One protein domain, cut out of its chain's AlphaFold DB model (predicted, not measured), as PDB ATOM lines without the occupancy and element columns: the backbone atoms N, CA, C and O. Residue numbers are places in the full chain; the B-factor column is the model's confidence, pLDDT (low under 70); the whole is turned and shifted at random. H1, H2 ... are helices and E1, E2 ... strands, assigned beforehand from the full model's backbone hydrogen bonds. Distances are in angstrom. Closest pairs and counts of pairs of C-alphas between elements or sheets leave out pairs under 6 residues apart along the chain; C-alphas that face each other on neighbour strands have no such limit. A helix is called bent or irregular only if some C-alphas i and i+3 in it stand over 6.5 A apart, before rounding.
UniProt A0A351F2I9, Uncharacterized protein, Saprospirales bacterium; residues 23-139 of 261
ATOM      1  N   SER A  23     176.150 198.477 157.079       91.44
ATOM      2  CA  SER A  23     175.986 199.865 157.516       91.44
ATOM      3  C   SER A  23     176.803 200.867 156.698       91.44
ATOM      4  O   SER A  23     176.339 201.981 156.472       91.44
ATOM      5  N   ASP A  24     177.986 200.494 156.206       92.56
ATOM      6  CA  ASP A  24     178.767 201.353 155.311       92.56
ATOM      7  C   ASP A  24     178.191 201.320 153.887       92.56
ATOM      8  O   ASP A  24     178.123 202.362 153.233       92.56
ATOM      9  N   LEU A  25     177.706 200.157 153.429       95.19
ATOM     10  CA  LEU A  25     177.010 200.034 152.142       95.19
ATOM     11  C   LEU A  25     175.748 200.898 152.103       95.19
ATOM     12  O   LEU A  25     175.592 201.684 151.173       95.19
ATOM     13  N   LEU A  26     174.894 200.820 153.127       95.19
ATOM     14  CA  LEU A  26     173.657 201.597 153.185       95.19
ATOM     15  C   LEU A  26     173.942 203.105 153.244       95.19
ATOM     16  O   LEU A  26     173.304 203.877 152.535       95.19
ATOM     17  N   LYS A  27     174.959 203.537 154.004       93.31
ATOM     18  CA  LYS A  27     175.406 204.943 154.004       93.31
ATOM     19  C   LYS A  27     175.852 205.408 152.618       93.31
ATOM     20  O   LYS A  27     175.463 206.484 152.172       93.31
ATOM     21  N   ASN A  28     176.669 204.608 151.935       95.31
ATOM     22  CA  ASN A  28     177.150 204.939 150.595       95.31
ATOM     23  C   ASN A  28     176.024 204.920 149.555       95.31
ATOM     24  O   ASN A  28     176.045 205.730 148.635       95.31
ATOM     25  N   PHE A  29     175.033 204.047 149.733       97.31
ATOM     26  CA  PHE A  29     173.844 203.970 148.896       97.31
ATOM     27  C   PHE A  29     172.946 205.207 149.037       97.31
ATOM     28  O   PHE A  29     172.406 205.683 148.044       97.31
ATOM     29  N   VAL A  30     172.834 205.771 150.242       96.12
ATOM     30  CA  VAL A  30     172.059 206.995 150.521       96.12
ATOM     31  C   VAL A  30     172.719 208.249 149.955       96.12
ATOM     32  O   VAL A  30     172.034 209.138 149.448       96.12
ATOM     33  N   LYS A  31     174.050 208.327 150.021       95.06
ATOM     34  CA  LYS A  31     174.827 209.545 149.754       95.06
ATOM     35  C   LYS A  31     174.497 210.271 148.432       95.06
ATOM     36  O   LYS A  31     174.398 211.497 148.454       95.06
ATOM     37  N   PRO A  32     174.302 209.594 147.280       97.00
ATOM     38  CA  PRO A  32     173.954 210.271 146.028       97.00
ATOM     39  C   PRO A  32     172.588 210.971 146.055       97.00
ATOM     40  O   PRO A  32     172.360 211.884 145.264       97.00
ATOM     41  N   PHE A  33     171.698 210.563 146.962       96.31
ATOM     42  CA  PHE A  33     170.299 210.986 147.032       96.31
ATOM     43  C   PHE A  33     170.010 211.980 148.165       96.31
ATOM     44  O   PHE A  33     168.878 212.432 148.288       96.31
ATOM     45  N   GLU A  34     171.010 212.374 148.965       92.56
ATOM     46  CA  GLU A  34     170.840 213.247 150.146       92.56
ATOM     47  C   GLU A  34     170.021 214.519 149.869       92.56
ATOM     48  O   GLU A  34     169.271 214.983 150.723       92.56
ATOM     49  N   LYS A  35     170.151 215.086 148.666       92.38
ATOM     50  CA  LYS A  35     169.453 216.318 148.263       92.38
ATOM     51  C   LYS A  35     168.056 216.087 147.692       92.38
ATOM     52  O   LYS A  35     167.312 217.054 147.534       92.38
ATOM     53  N   ASP A  36     167.736 214.845 147.343       92.81
ATOM     54  CA  ASP A  36     166.468 214.464 146.728       92.81
ATOM     55  C   ASP A  36     165.419 214.046 147.770       92.81
ATOM     56  O   ASP A  36     164.226 214.050 147.451       92.81
ATOM     57  N   PHE A  37     165.835 213.718 149.002       91.12
ATOM     58  CA  PHE A  37     164.908 213.409 150.091       91.12
ATOM     59  C   PHE A  37     163.987 214.598 150.420       91.12
ATOM     60  O   PHE A  37     164.390 215.763 150.295       91.12
ATOM     61  N   PRO A  38     162.742 214.331 150.859       88.19
ATOM     62  CA  PRO A  38     161.865 215.361 151.395       88.19
ATOM     63  C   PRO A  38     162.557 216.157 152.502       88.19
ATOM     64  O   PRO A  38     163.237 215.604 153.355       88.19
ATOM     65  N   LYS A  39     162.343 217.477 152.533       88.56
ATOM     66  CA  LYS A  39     162.930 218.343 153.573       88.56
ATOM     67  C   LYS A  39     162.437 218.025 154.988       88.56
ATOM     68  O   LYS A  39     163.014 218.524 155.945       88.56
ATOM     69  N   THR A  40     161.331 217.296 155.088       86.69
ATOM     70  CA  THR A  40     160.738 216.823 156.337       86.69
ATOM     71  C   THR A  40     161.440 215.592 156.891       86.69
ATOM     72  O   THR A  40     161.274 215.333 158.072       86.69
ATOM     73  N   PHE A  41     162.213 214.864 156.075       87.81
ATOM     74  CA  PHE A  41     162.918 213.672 156.532       87.81
ATOM     75  C   PHE A  41     164.057 214.056 157.463       87.81
ATOM     76  O   PHE A  41     164.919 214.874 157.114       87.81
ATOM     77  N   ASP A  42     164.094 213.411 158.619       89.12
ATOM     78  CA  ASP A  42     165.296 213.352 159.427       89.12
ATOM     79  C   ASP A  42     166.240 212.223 158.953       89.12
ATOM     80  O   ASP A  42     166.065 211.598 157.900       89.12
ATOM     81  N   ALA A  43     167.317 211.986 159.707       87.75
ATOM     82  CA  ALA A  43     168.287 210.952 159.361       87.75
ATOM     83  C   ALA A  43     167.716 209.528 159.482       87.75
ATOM     84  O   ALA A  43     168.157 208.640 158.755       87.75
ATOM     85  N   VAL A  44     166.773 209.297 160.395       88.25
ATOM     86  CA  VAL A  44     166.117 208.000 160.580       88.25
ATOM     87  C   VAL A  44     165.162 207.748 159.417       88.25
ATOM     88  O   VAL A  44     165.231 206.677 158.815       88.25
ATOM     89  N   ASP A  45     164.373 208.748 159.024       89.81
ATOM     90  CA  ASP A  45     163.463 208.671 157.875       89.81
ATOM     91  C   ASP A  45     164.209 208.347 156.577       89.81
ATOM     92  O   ASP A  45     163.822 207.452 155.820       89.81
ATOM     93  N   ALA A  46     165.335 209.024 156.333       92.56
ATOM     94  CA  ALA A  46     166.154 208.783 155.148       92.56
ATOM     95  C   ALA A  46     166.726 207.356 155.111       92.56
ATOM     96  O   ALA A  46     166.770 206.730 154.048       92.56
ATOM     97  N   ILE A  47     167.149 206.818 156.260       93.06
ATOM     98  CA  ILE A  47     167.675 205.451 156.354       93.06
ATOM     99  C   ILE A  47     166.552 204.415 156.213       93.06
ATOM    100  O   ILE A  47     166.743 203.443 155.483       93.06
ATOM    101  N   ASN A  48     165.384 204.646 156.820       91.56
ATOM    102  CA  ASN A  48     164.180 203.830 156.628       91.56
ATOM    103  C   ASN A  48     163.817 203.731 155.141       91.56
ATOM    104  O   ASN A  48     163.677 202.638 154.588       91.56
ATOM    105  N   PHE A  49     163.737 204.873 154.459       91.94
ATOM    106  CA  PHE A  49     163.428 204.926 153.034       91.94
ATOM    107  C   PHE A  49     164.475 204.184 152.190       91.94
ATOM    108  O   PHE A  49     164.149 203.447 151.256       91.94
ATOM    109  N   ALA A  50     165.752 204.334 152.540       95.75
ATOM    110  CA  ALA A  50     166.839 203.648 151.858       95.75
ATOM    111  C   ALA A  50     166.828 202.131 152.082       95.75
ATOM    112  O   ALA A  50     167.095 201.389 151.139       95.75
ATOM    113  N   GLN A  51     166.494 201.661 153.288       94.56
ATOM    114  CA  GLN A  51     166.289 200.240 153.578       94.56
ATOM    115  C   GLN A  51     165.193 199.659 152.678       94.56
ATOM    116  O   GLN A  51     165.393 198.603 152.076       94.56
ATOM    117  N   GLN A  52     164.061 200.353 152.538       91.06
ATOM    118  CA  GLN A  52     162.971 199.899 151.671       91.06
ATOM    119  C   GLN A  52     163.418 199.812 150.210       91.06
ATOM    120  O   GLN A  52     163.237 198.779 149.566       91.06
ATOM    121  N   ALA A  53     164.076 200.859 149.699       93.88
ATOM    122  CA  ALA A  53     164.619 200.861 148.343       93.88
ATOM    123  C   ALA A  53     165.641 199.732 148.116       93.88
ATOM    124  O   ALA A  53     165.649 199.102 147.055       93.88
ATOM    125  N   TRP A  54     166.485 199.458 149.114       96.19
ATOM    126  CA  TRP A  54     167.468 198.378 149.084       96.19
ATOM    127  C   TRP A  54     166.791 197.009 148.978       96.19
ATOM    128  O   TRP A  54     167.105 196.237 148.071       96.19
ATOM    129  N   ASN A  55     165.828 196.732 149.860       93.19
ATOM    130  CA  ASN A  55     165.115 195.458 149.894       93.19
ATOM    131  C   ASN A  55     164.276 195.246 148.631       93.19
ATOM    132  O   ASN A  55     164.341 194.171 148.040       93.19
ATOM    133  N   LEU A  56     163.571 196.272 148.145       90.75
ATOM    134  CA  LEU A  56     162.846 196.212 146.870       90.75
ATOM    135  C   LEU A  56     163.793 195.956 145.690       90.75
ATOM    136  O   LEU A  56     163.468 195.187 144.787       90.75
ATOM    137  N   GLY A  57     164.991 196.543 145.711       92.81
ATOM    138  CA  GLY A  57     166.031 196.228 144.739       92.81
ATOM    139  C   GLY A  57     166.470 194.762 144.793       92.81
ATOM    140  O   GLY A  57     166.613 194.158 143.733       92.81
ATOM    141  N   CYS A  58     166.606 194.164 145.982       92.06
ATOM    142  CA  CYS A  58     166.852 192.723 146.124       92.06
ATOM    143  C   CYS A  58     165.683 191.890 145.569       92.06
ATOM    144  O   CYS A  58     165.911 191.014 144.742       92.06
ATOM    145  N   ILE A  59     164.430 192.200 145.931       87.81
ATOM    146  CA  ILE A  59     163.230 191.497 145.424       87.81
ATOM    147  C   ILE A  59     163.187 191.520 143.894       87.81
ATOM    148  O   ILE A  59     162.920 190.501 143.259       87.81
ATOM    149  N   SER A  60     163.501 192.668 143.293       85.25
ATOM    150  CA  SER A  60     163.458 192.848 141.840       85.25
ATOM    151  C   SER A  60     164.427 191.952 141.057       85.25
ATOM    152  O   SER A  60     164.310 191.872 139.837       85.25
ATOM    153  N   GLN A  61     165.395 191.307 141.719       83.81
ATOM    154  CA  GLN A  61     166.300 190.342 141.089       83.81
ATOM    155  C   GLN A  61     165.666 188.954 140.924       83.81
ATOM    156  O   GLN A  61     166.163 188.150 140.138       83.81
ATOM    157  N   PHE A  62     164.584 188.670 141.653       82.62
ATOM    158  CA  PHE A  62     163.935 187.357 141.692       82.62
ATOM    159  C   PHE A  62     162.519 187.358 141.096       82.62
ATOM    160  O   PHE A  62     161.904 186.299 141.018       82.62
ATOM    161  N   LEU A  63     162.015 188.523 140.679       77.88
ATOM    162  CA  LEU A  63     160.727 188.697 140.004       77.88
ATOM    163  C   LEU A  63     160.939 189.185 138.568       77.88
ATOM    164  O   LEU A  63     161.905 189.901 138.287       77.88
ATOM    165  N   SER A  64     160.016 188.854 137.664       77.50
ATOM    166  CA  SER A  64     159.956 189.530 136.363       77.50
ATOM    167  C   SER A  64     159.629 191.020 136.535       77.50
ATOM    168  O   SER A  64     159.069 191.437 137.549       77.50
ATOM    169  N   GLU A  65     159.962 191.852 135.541       75.25
ATOM    170  CA  GLU A  65     159.635 193.287 135.600       75.25
ATOM    171  C   GLU A  65     158.126 193.536 135.707       75.25
ATOM    172  O   GLU A  65     157.711 194.473 136.386       75.25
ATOM    173  N   GLU A  66     157.316 192.681 135.080       73.75
ATOM    174  CA  GLU A  66     155.856 192.744 135.140       73.75
ATOM    175  C   GLU A  66     155.337 192.410 136.546       73.75
ATOM    176  O   GLU A  66     154.571 193.188 137.115       73.75
ATOM    177  N   GLU A  67     155.802 191.310 137.146       72.81
ATOM    178  CA  GLU A  67     155.438 190.925 138.518       72.81
ATOM    179  C   GLU A  67     155.906 191.964 139.535       72.81
ATOM    180  O   GLU A  67     155.152 192.347 140.428       72.81
ATOM    181  N   PHE A  68     157.131 192.467 139.384       73.94
ATOM    182  CA  PHE A  68     157.657 193.508 140.256       73.94
ATOM    183  C   PHE A  68     156.838 194.796 140.139       73.94
ATOM    184  O   PHE A  68     156.482 195.379 141.158       73.94
ATOM    185  N   ALA A  69     156.503 195.237 138.923       70.81
ATOM    186  CA  ALA A  69     155.714 196.448 138.710       70.81
ATOM    187  C   ALA A  69     154.284 196.323 139.249       70.81
ATOM    188  O   ALA A  69     153.773 197.292 139.811       70.81
ATOM    189  N   LYS A  70     153.663 195.145 139.101       70.69
ATOM    190  CA  LYS A  70     152.344 194.846 139.662       70.69
ATOM    191  C   LYS A  70     152.378 194.927 141.188       70.69
ATOM    192  O   LYS A  70     151.621 195.693 141.767       70.69
ATOM    193  N   ASN A  71     153.325 194.226 141.808       65.38
ATOM    194  CA  ASN A  71     153.420 194.149 143.263       65.38
ATOM    195  C   ASN A  71     153.921 195.457 143.895       65.38
ATOM    196  O   ASN A  71     153.577 195.736 145.034       65.38
ATOM    197  N   LEU A  72     154.694 196.292 143.178       66.12
ATOM    198  CA  LEU A  72     155.172 197.591 143.681       66.12
ATOM    199  C   LEU A  72     154.013 198.529 144.067       66.12
ATOM    200  O   LEU A  72     154.186 199.362 144.952       66.12
ATOM    201  N   GLY A  73     152.861 198.407 143.398       57.09
ATOM    202  CA  GLY A  73     151.652 199.180 143.698       57.09
ATOM    203  C   GLY A  73     150.881 198.700 144.930       57.09
ATOM    204  O   GLY A  73     150.116 199.484 145.481       57.09
ATOM    205  N   ASP A  74     151.117 197.459 145.362       54.25
ATOM    206  CA  ASP A  74     150.440 196.823 146.498       54.25
ATOM    207  C   ASP A  74     151.250 196.941 147.802       54.25
ATOM    208  O   ASP A  74     150.757 196.600 148.875       54.25
ATOM    209  N   PHE A  75     152.499 197.428 147.743       55.06
ATOM    210  CA  PHE A  75     153.256 197.701 148.964       55.06
ATOM    211  C   PHE A  75     152.601 198.858 149.735       55.06
ATOM    212  O   PHE A  75     152.312 199.897 149.137       55.06
ATOM    213  N   PRO A  76     152.440 198.742 151.065       46.66
ATOM    214  CA  PRO A  76     151.638 199.644 151.902       46.66
ATOM    215  C   PRO A  76     152.251 201.044 152.099       46.66
ATOM    216  O   PRO A  76     151.884 201.776 153.014       46.66
ATOM    217  N   PHE A  77     153.211 201.445 151.266       56.19
ATOM    218  CA  PHE A  77     153.897 202.718 151.402       56.19
ATOM    219  C   PHE A  77     153.146 203.812 150.632       56.19
ATOM    220  O   PHE A  77     153.288 203.962 149.415       56.19
ATOM    221  N   ALA A  78     152.354 204.608 151.348       53.16
ATOM    222  CA  ALA A  78     151.684 205.787 150.806       53.16
ATOM    223  C   ALA A  78     152.695 206.912 150.502       53.16
ATOM    224  O   ALA A  78     152.831 207.882 151.240       53.16
ATOM    225  N   PHE A  79     153.435 206.785 149.400       66.50
ATOM    226  CA  PHE A  79     154.397 207.795 148.963       66.50
ATOM    227  C   PHE A  79     153.757 208.859 148.074       66.50
ATOM    228  O   PHE A  79     153.041 208.566 147.108       66.50
ATOM    229  N   SER A  80     154.121 210.122 148.296       72.44
ATOM    230  CA  SER A  80     153.846 211.193 147.343       72.44
ATOM    231  C   SER A  80     154.449 210.861 145.974       72.44
ATOM    232  O   SER A  80     155.394 210.079 145.825       72.44
ATOM    233  N   LYS A  81     153.960 211.521 144.921       73.69
ATOM    234  CA  LYS A  81     154.511 211.353 143.564       73.69
ATOM    235  C   LYS A  81     156.029 211.597 143.500       73.69
ATOM    236  O   LYS A  81     156.710 210.998 142.671       73.69
ATOM    237  N   LYS A  82     156.563 212.497 144.335       77.25
ATOM    238  CA  LYS A  82     158.001 212.806 144.375       77.25
ATOM    239  C   LYS A  82     158.795 211.686 145.040       77.25
ATOM    240  O   LYS A  82     159.795 211.262 144.467       77.25
ATOM    241  N   GLU A  83     158.322 211.183 146.174       82.44
ATOM    242  CA  GLU A  83     158.935 210.051 146.880       82.44
ATOM    243  C   GLU A  83     158.903 208.790 146.019       82.44
ATOM    244  O   GLU A  83     159.930 208.150 145.846       82.44
ATOM    245  N   ASN A  84     157.791 208.515 145.337       81.31
ATOM    246  CA  ASN A  84     157.700 207.409 144.383       81.31
ATOM    247  C   ASN A  84     158.749 207.489 143.259       81.31
ATOM    248  O   ASN A  84     159.327 206.480 142.851       81.31
ATOM    249  N   ASN A  85     159.029 208.691 142.748       83.81
ATOM    250  CA  ASN A  85     160.076 208.875 141.743       83.81
ATOM    251  C   ASN A  85     161.480 208.667 142.328       83.81
ATOM    252  O   ASN A  85     162.343 208.119 141.641       83.81
ATOM    253  N   LEU A  86     161.717 209.106 143.566       90.75
ATOM    254  CA  LEU A  86     162.980 208.879 144.267       90.75
ATOM    255  C   LEU A  86     163.195 207.387 144.545       90.75
ATOM    256  O   LEU A  86     164.250 206.856 144.200       90.75
ATOM    257  N   LEU A  87     162.176 206.700 145.060       90.06
ATOM    258  CA  LEU A  87     162.197 205.268 145.345       90.06
ATOM    259  C   LEU A  87     162.610 204.469 144.107       90.06
ATOM    260  O   LEU A  87     163.540 203.670 144.164       90.06
ATOM    261  N   LYS A  88     161.994 204.753 142.951       89.25
ATOM    262  CA  LYS A  88     162.341 204.106 141.674       89.25
ATOM    263  C   LYS A  88     163.803 204.319 141.277       89.25
ATOM    264  O   LYS A  88     164.444 203.380 140.809       89.25
ATOM    265  N   LYS A  89     164.350 205.525 141.474       93.94
ATOM    266  CA  LYS A  89     165.771 205.807 141.202       93.94
ATOM    267  C   LYS A  89     166.690 205.027 142.139       93.94
ATOM    268  O   LYS A  89     167.682 204.471 141.679       93.94
ATOM    269  N   MET A  90     166.357 204.970 143.428       96.88
ATOM    270  CA  MET A  90     167.146 204.243 144.420       96.88
ATOM    271  C   MET A  90     167.104 202.731 144.168       96.88
ATOM    272  O   MET A  90     168.152 202.094 144.161       96.88
ATOM    273  N   ILE A  91     165.933 202.165 143.854       93.62
ATOM    274  CA  ILE A  91     165.799 200.761 143.429       93.62
ATOM    275  C   ILE A  91     166.684 200.495 142.209       93.62
ATOM    276  O   ILE A  91     167.437 199.524 142.193       93.62
ATOM    277  N   GLN A  92     166.655 201.375 141.204       93.44
ATOM    278  CA  GLN A  92     167.500 201.212 140.024       93.44
ATOM    279  C   GLN A  92     168.994 201.250 140.373       93.44
ATOM    280  O   GLN A  92     169.736 200.395 139.898       93.44
ATOM    281  N   ALA A  93     169.427 202.175 141.234       96.81
ATOM    282  CA  ALA A  93     170.809 202.226 141.712       96.81
ATOM    283  C   ALA A  93     171.192 200.953 142.485       96.81
ATOM    284  O   ALA A  93     172.276 200.405 142.274       96.81
ATOM    285  N   LYS A  94     170.284 200.408 143.309       96.44
ATOM    286  CA  LYS A  94     170.486 199.123 143.993       96.44
ATOM    287  C   LYS A  94     170.678 197.985 142.987       96.44
ATOM    288  O   LYS A  94     171.558 197.147 143.185       96.44
ATOM    289  N   LYS A  95     169.889 197.966 141.906       93.06
ATOM    290  CA  LYS A  95     169.976 196.964 140.831       93.06
ATOM    291  C   LYS A  95     171.259 197.075 140.012       93.06
ATOM    292  O   LYS A  95     171.758 196.045 139.577       93.06
ATOM    293  N   SER A  96     171.772 198.282 139.766       93.50
ATOM    294  CA  SER A  96     172.922 198.485 138.873       93.50
ATOM    295  C   SER A  96     174.273 198.516 139.583       93.50
ATOM    296  O   SER A  96     175.236 197.960 139.069       93.50
ATOM    297  N   GLU A  97     174.369 199.174 140.739       95.94
ATOM    298  CA  GLU A  97     175.651 199.456 141.410       95.94
ATOM    299  C   GLU A  97     175.935 198.508 142.582       95.94
ATOM    300  O   GLU A  97     177.083 198.317 142.979       95.94
ATOM    301  N   TYR A  98     174.882 197.897 143.124       95.12
ATOM    302  CA  TYR A  98     174.916 197.072 144.333       95.12
ATOM    303  C   TYR A  98     174.303 195.686 144.080       95.12
ATOM    304  O   TYR A  98     173.787 195.051 145.002       95.12
ATOM    305  N   ALA A  99     174.316 195.226 142.824       91.62
ATOM    306  CA  ALA A  99     173.662 193.991 142.394       91.62
ATOM    307  C   ALA A  99     174.198 192.749 143.118       91.62
ATOM    308  O   ALA A  99     173.434 191.833 143.401       91.62
ATOM    309  N   GLN A 100     175.495 192.749 143.434       92.06
ATOM    310  CA  GLN A 100     176.208 191.673 144.120       92.06
ATOM    311  C   GLN A 100     175.817 191.502 145.593       92.06
ATOM    312  O   GLN A 100     176.130 190.475 146.182       92.06
ATOM    313  N   TYR A 101     175.171 192.505 146.193       92.75
ATOM    314  CA  TYR A 101     174.758 192.475 147.593       92.75
ATOM    315  C   TYR A 101     173.300 192.027 147.679       92.75
ATOM    316  O   TYR A 101     172.388 192.825 147.454       92.75
ATOM    317  N   ASP A 102     173.077 190.754 147.971       90.00
ATOM    318  CA  ASP A 102     171.769 190.095 147.899       90.00
ATOM    319  C   ASP A 102     171.069 189.944 149.258       90.00
ATOM    320  O   ASP A 102     169.935 189.467 149.323       90.00
ATOM    321  N   ARG A 103     171.710 190.376 150.352       92.44
ATOM    322  CA  ARG A 103     171.109 190.298 151.684       92.44
ATOM    323  C   ARG A 103     170.110 191.420 151.914       92.44
ATOM    324  O   ARG A 103     170.317 192.575 151.518       92.44
ATOM    325  N   PHE A 104     169.041 191.061 152.606       92.50
ATOM    326  CA  PHE A 104     167.954 191.949 152.977       92.50
ATOM    327  C   PHE A 104     168.278 192.621 154.295       92.50
ATOM    328  O   PHE A 104     168.810 191.986 155.201       92.50
ATOM    329  N   ILE A 105     167.965 193.902 154.406       92.19
ATOM    330  CA  ILE A 105     168.114 194.657 155.642       92.19
ATOM    331  C   ILE A 105     166.831 194.476 156.446       92.19
ATOM    332  O   ILE A 105     165.773 194.956 156.033       92.19
ATOM    333  N   SER A 106     166.923 193.774 157.571       88.38
ATOM    334  CA  SER A 106     165.777 193.496 158.440       88.38
ATOM    335  C   SER A 106     165.575 194.587 159.486       88.38
ATOM    336  O   SER A 106     164.449 194.986 159.754       88.38
ATOM    337  N   GLU A 107     166.661 195.125 160.041       86.44
ATOM    338  CA  GLU A 107     166.606 196.149 161.084       86.44
ATOM    339  C   GLU A 107     167.835 197.060 161.005       86.44
ATOM    340  O   GLU A 107     168.932 196.626 160.634       86.44
ATOM    341  N   PHE A 108     167.689 198.322 161.400       89.12
ATOM    342  CA  PHE A 108     168.825 199.192 161.677       89.12
ATOM    343  C   PHE A 108     168.631 199.951 162.984       89.12
ATOM    344  O   PHE A 108     167.525 200.117 163.484       89.12
ATOM    345  N   LYS A 109     169.744 200.440 163.523       87.06
ATOM    346  CA  LYS A 109     169.770 201.366 164.652       87.06
ATOM    347  C   LYS A 109     170.691 202.523 164.336       87.06
ATOM    348  O   LYS A 109     171.816 202.301 163.882       87.06
ATOM    349  N   LEU A 110     170.218 203.736 164.587       86.75
ATOM    350  CA  LEU A 110     171.007 204.955 164.494       86.75
ATOM    351  C   LEU A 110     171.135 205.547 165.898       86.75
ATOM    352  O   LEU A 110     170.190 206.126 166.420       86.75
ATOM    353  N   GLU A 111     172.295 205.366 166.522       86.12
ATOM    354  CA  GLU A 111     172.526 205.743 167.920       86.12
ATOM    355  C   GLU A 111     173.865 206.477 168.066       86.12
ATOM    356  O   GLU A 111     174.818 206.162 167.345       86.12
ATOM    357  N   PRO A 112     173.990 207.448 168.987       84.06
ATOM    358  CA  PRO A 112     175.269 208.091 169.254       84.06
ATOM    359  C   PRO A 112     176.266 207.091 169.851       84.06
ATOM    360  O   PRO A 112     175.951 206.325 170.761       84.06
ATOM    361  N   ASP A 113     177.502 207.116 169.358       81.50
ATOM    362  CA  ASP A 113     178.601 206.372 169.958       81.50
ATOM    363  C   ASP A 113     179.067 207.017 171.275       81.50
ATOM    364  O   ASP A 113     178.558 208.040 171.736       81.50
ATOM    365  N   LYS A 114     180.101 206.427 171.886       82.06
ATOM    366  CA  LYS A 114     180.689 206.922 173.141       82.06
ATOM    367  C   LYS A 114     181.234 208.356 173.053       82.06
ATOM    368  O   LYS A 114     181.482 208.956 174.094       82.06
ATOM    369  N   ASN A 115     181.432 208.881 171.847       84.25
ATOM    370  CA  ASN A 115     181.902 210.236 171.576       84.25
ATOM    371  C   ASN A 115     180.763 211.165 171.109       84.25
ATOM    372  O   ASN A 115     181.030 212.303 170.730       84.25
ATOM    373  N   GLY A 116     179.509 210.698 171.118       79.56
ATOM    374  CA  GLY A 116     178.343 211.449 170.650       79.56
ATOM    375  C   GLY A 116     178.151 211.444 169.130       79.56
ATOM    376  O   GLY A 116     177.295 212.169 168.629       79.56
ATOM    377  N   MET A 117     178.922 210.653 168.375       80.25
ATOM    378  CA  MET A 117     178.806 210.574 166.918       80.25
ATOM    379  C   MET A 117     177.784 209.508 166.510       80.25
ATOM    380  O   MET A 117     177.905 208.346 166.896       80.25
ATOM    381  N   MET A 118     176.807 209.880 165.679       82.12
ATOM    382  CA  MET A 118     175.775 208.950 165.208       82.12
ATOM    383  C   MET A 118     176.378 207.760 164.454       82.12
ATOM    384  O   MET A 118     177.082 207.902 163.448       82.12
ATOM    385  N   THR A 119     176.072 206.563 164.937       86.94
ATOM    386  CA  THR A 119     176.524 205.285 164.406       86.94
ATOM    387  C   THR A 119     175.332 204.498 163.897       86.94
ATOM    388  O   THR A 119     174.358 204.286 164.609       86.94
ATOM    389  N   LEU A 120     175.443 204.043 162.649       88.50
ATOM    390  CA  LEU A 120     174.466 203.168 162.023       88.50
ATOM    391  C   LEU A 120     174.903 201.717 162.212       88.50
ATOM    392  O   LEU A 120     175.995 201.328 161.777       88.50
ATOM    393  N   THR A 121     174.029 200.924 162.808       88.19
ATOM    394  CA  THR A 121     174.117 199.466 162.863       88.19
ATOM    395  C   THR A 121     173.039 198.901 161.959       88.19
ATOM    396  O   THR A 121     171.914 199.376 162.001       88.19
ATOM    397  N   VAL A 122     173.379 197.904 161.145       90.50
ATOM    398  CA  VAL A 122     172.444 197.256 160.220       90.50
ATOM    399  C   VAL A 122     172.480 195.759 160.479       90.50
ATOM    400  O   VAL A 122     173.565 195.172 160.540       90.50
ATOM    401  N   LEU A 123     171.305 195.164 160.633       88.69
ATOM    402  CA  LEU A 123     171.088 193.728 160.638       88.69
ATOM    403  C   LEU A 123     170.572 193.297 159.275       88.69
ATOM    404  O   LEU A 123     169.777 193.990 158.639       88.69
ATOM    405  N   THR A 124     171.053 192.141 158.829       90.25
ATOM    406  CA  THR A 124     170.640 191.577 157.552       90.25
ATOM    407  C   THR A 124     170.328 190.108 157.664       90.25
ATOM    408  O   THR A 124     170.985 189.385 158.414       90.25
ATOM    409  N   GLU A 125     169.458 189.647 156.791       88.81
ATOM    410  CA  GLU A 125     169.091 188.250 156.651       88.81
ATOM    411  C   GLU A 125     169.176 187.811 155.188       88.81
ATOM    412  O   GLU A 125     169.289 188.628 154.269       88.81
ATOM    413  N   ASP A 126     169.245 186.500 154.982       89.69
ATOM    414  CA  ASP A 126     169.156 185.926 153.646       89.69
ATOM    415  C   ASP A 126     167.712 185.988 153.129       89.69
ATOM    416  O   ASP A 126     166.768 186.245 153.876       89.69
ATOM    417  N   LYS A 127     167.552 185.747 151.829       87.00
ATOM    418  CA  LYS A 127     166.262 185.813 151.141       87.00
ATOM    419  C   LYS A 127     165.203 184.896 151.760       87.00
ATOM    420  O   LYS A 127     164.059 185.316 151.884       87.00
ATOM    421  N   ASP A 128     165.559 183.664 152.113       84.75
ATOM    422  CA  ASP A 128     164.577 182.690 152.590       84.75
ATOM    423  C   ASP A 128     164.104 183.070 153.997       84.75
ATOM    424  O   ASP A 128     162.905 183.041 154.268       84.75
ATOM    425  N   SER A 129     165.022 183.539 154.850       85.81
ATOM    426  CA  SER A 129     164.698 184.140 156.148       85.81
ATOM    427  C   SER A 129     163.825 185.392 156.003       85.81
ATOM    428  O   SER A 129     162.827 185.508 156.706       85.81
ATOM    429  N   PHE A 130     164.142 186.294 155.065       85.31
ATOM    430  CA  PHE A 130     163.342 187.498 154.806       85.31
ATOM    431  C   PHE A 130     161.926 187.158 154.349       85.31
ATOM    432  O   PHE A 130     160.962 187.695 154.882       85.31
ATOM    433  N   ILE A 131     161.783 186.242 153.388       78.12
ATOM    434  CA  ILE A 131     160.469 185.805 152.903       78.12
ATOM    435  C   ILE A 131     159.703 185.107 154.023       78.12
ATOM    436  O   ILE A 131     158.528 185.399 154.206       78.12
ATOM    437  N   ALA A 132     160.344 184.224 154.792       76.00
ATOM    438  CA  ALA A 132     159.703 183.567 155.924       76.00
ATOM    439  C   ALA A 132     159.249 184.582 156.981       76.00
ATOM    440  O   ALA A 132     158.142 184.458 157.486       76.00
ATOM    441  N   ASN A 133     160.054 185.603 157.278       76.31
ATOM    442  CA  ASN A 133     159.699 186.651 158.227       76.31
ATOM    443  C   ASN A 133     158.578 187.544 157.699       76.31
ATOM    444  O   ASN A 133     157.655 187.807 158.448       76.31
ATOM    445  N   GLN A 134     158.586 187.917 156.417       72.31
ATOM    446  CA  GLN A 134     157.497 188.673 155.788       72.31
ATOM    447  C   GLN A 134     156.203 187.859 155.676       72.31
ATOM    448  O   GLN A 134     155.115 188.386 155.859       72.31
ATOM    449  N   MET A 135     156.302 186.556 155.400       60.84
ATOM    450  CA  MET A 135     155.156 185.648 155.422       60.84
ATOM    451  C   MET A 135     154.667 185.399 156.848       60.84
ATOM    452  O   MET A 135     153.483 185.171 157.037       60.84
ATOM    453  N   ASN A 136     155.547 185.440 157.851       56.97
ATOM    454  CA  ASN A 136     155.168 185.359 159.260       56.97
ATOM    455  C   ASN A 136     154.563 186.662 159.763       56.97
ATOM    456  O   ASN A 136     153.603 186.588 160.511       56.97
ATOM    457  N   ASP A 137     155.057 187.813 159.306       51.16
ATOM    458  CA  ASP A 137     154.400 189.116 159.448       51.16
ATOM    459  C   ASP A 137     153.030 189.081 158.769       51.16
ATOM    460  O   ASP A 137     152.032 189.488 159.344       51.16
ATOM    461  N   SER A 138     152.923 188.444 157.601       42.78
ATOM    462  CA  SER A 138     151.634 188.154 156.969       42.78
ATOM    463  C   SER A 138     150.793 187.110 157.728       42.78
ATOM    464  O   SER A 138     149.611 186.967 157.423       42.78
ATOM    465  N   ARG A 139     151.360 186.374 158.694       34.59
ATOM    466  CA  ARG A 139     150.635 185.503 159.638       34.59
ATOM    467  C   ARG A 139     150.302 186.212 160.956       34.59
ATOM    468  O   ARG A 139     149.608 185.613 161.760       34.59
TER     469      ARG A 139
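AT A GLANCE: This is residues 23 to 139 of the 261 residues of an uncharacterized protein of Saprospirales bacterium (UniProt A0A351F2I9). A long two-stranded hairpin, E1 and E2, runs along one side of a core of three crossed helices: H2 runs through the middle, close to E1, and H1 and H4 pack across it. The turn of the hairpin, residues 113 to 117, lies toward one end of the longest axis and the small helix H3 toward the other, while H5 follows E2. The printed part has 117 residues with five named helices and two named strands, in the order H1, H2, H3, H4, E1, E2, H5; the strands are antiparallel and the class is mixed, helices and strands. The whole is compact, with a radius of gyration of the C-alphas of 14.5 A and spans of 47 by 31 by 29 A.

IN THESE COORDINATES: E1 is residues 104 to 112, 24.1 A long, and bends by 50 degrees at residue 107. E2 is residues 118 to 125, 23.4 A long, and ends with C-alpha 125 at (169.091, 188.250, 156.651). H2 is residues 43 to 59, 24.5 A long, and begins with C-alpha 43 at (168.287, 210.952, 159.361). H4 is residues 81 to 97, 24.4 A long. H1 is residues 23 to 33, with C-alpha 23 at (175.986, 199.865, 157.516); it is only just irregular, C-alphas 29 and 32 being 6.9 A apart. H3 is residues 65 to 72, and H5 is residues 127 to 137.

HOW THE PARTS SIT: E1 and E2 form a hairpin; N 109 and O 121 are 2.9 A apart and N 123 and O 107 are 2.8 A apart, both within hydrogen-bond range. The closest C-alphas of H2 and E1 are those of Asn 55 and Phe 104, 5.5 A apart. H2 and H4 touch, closest at the C-alphas of Gly 57 and Ile 91, 4.7 A, at a steep tilt of 58 degrees, the same way. With residues 46 to 51 alone H2 touches H1, about perpendicular at 81 degrees; the closest C-alphas, of Val 30 and Ala 50, are 6.3 A apart. H1 and H4 only just touch, with 3 pairs of C-alphas within 8 A, the closest those of Phe 29 and Lys 94, 7.7 A. The closest C-alphas of H1 and E2 are those of Ser 23 and Val 122, 5.2 A apart. H5 is near H2, and its closest C-alpha to E1 is that of Lys 127, 6.6 A from Phe 104. H3 is close to H2 but not clearly touching, with the C-alphas of Ile 59 and Phe 68 7.9 A apart, and it is apart from H4. In H2, H3, H4 and H5 every O i to N i+4 pair is within hydrogen-bond range; in H1, 5 of 7 are.

THE WHOLE: The two C-alphas farthest apart, of Glu 66 and Asn 115, are 48.1 A from each other. The printed part has no cut and no long link. The mean pLDDT of the printed part is 83.9; residues 71 to 79 and 135 to 139 are under 70.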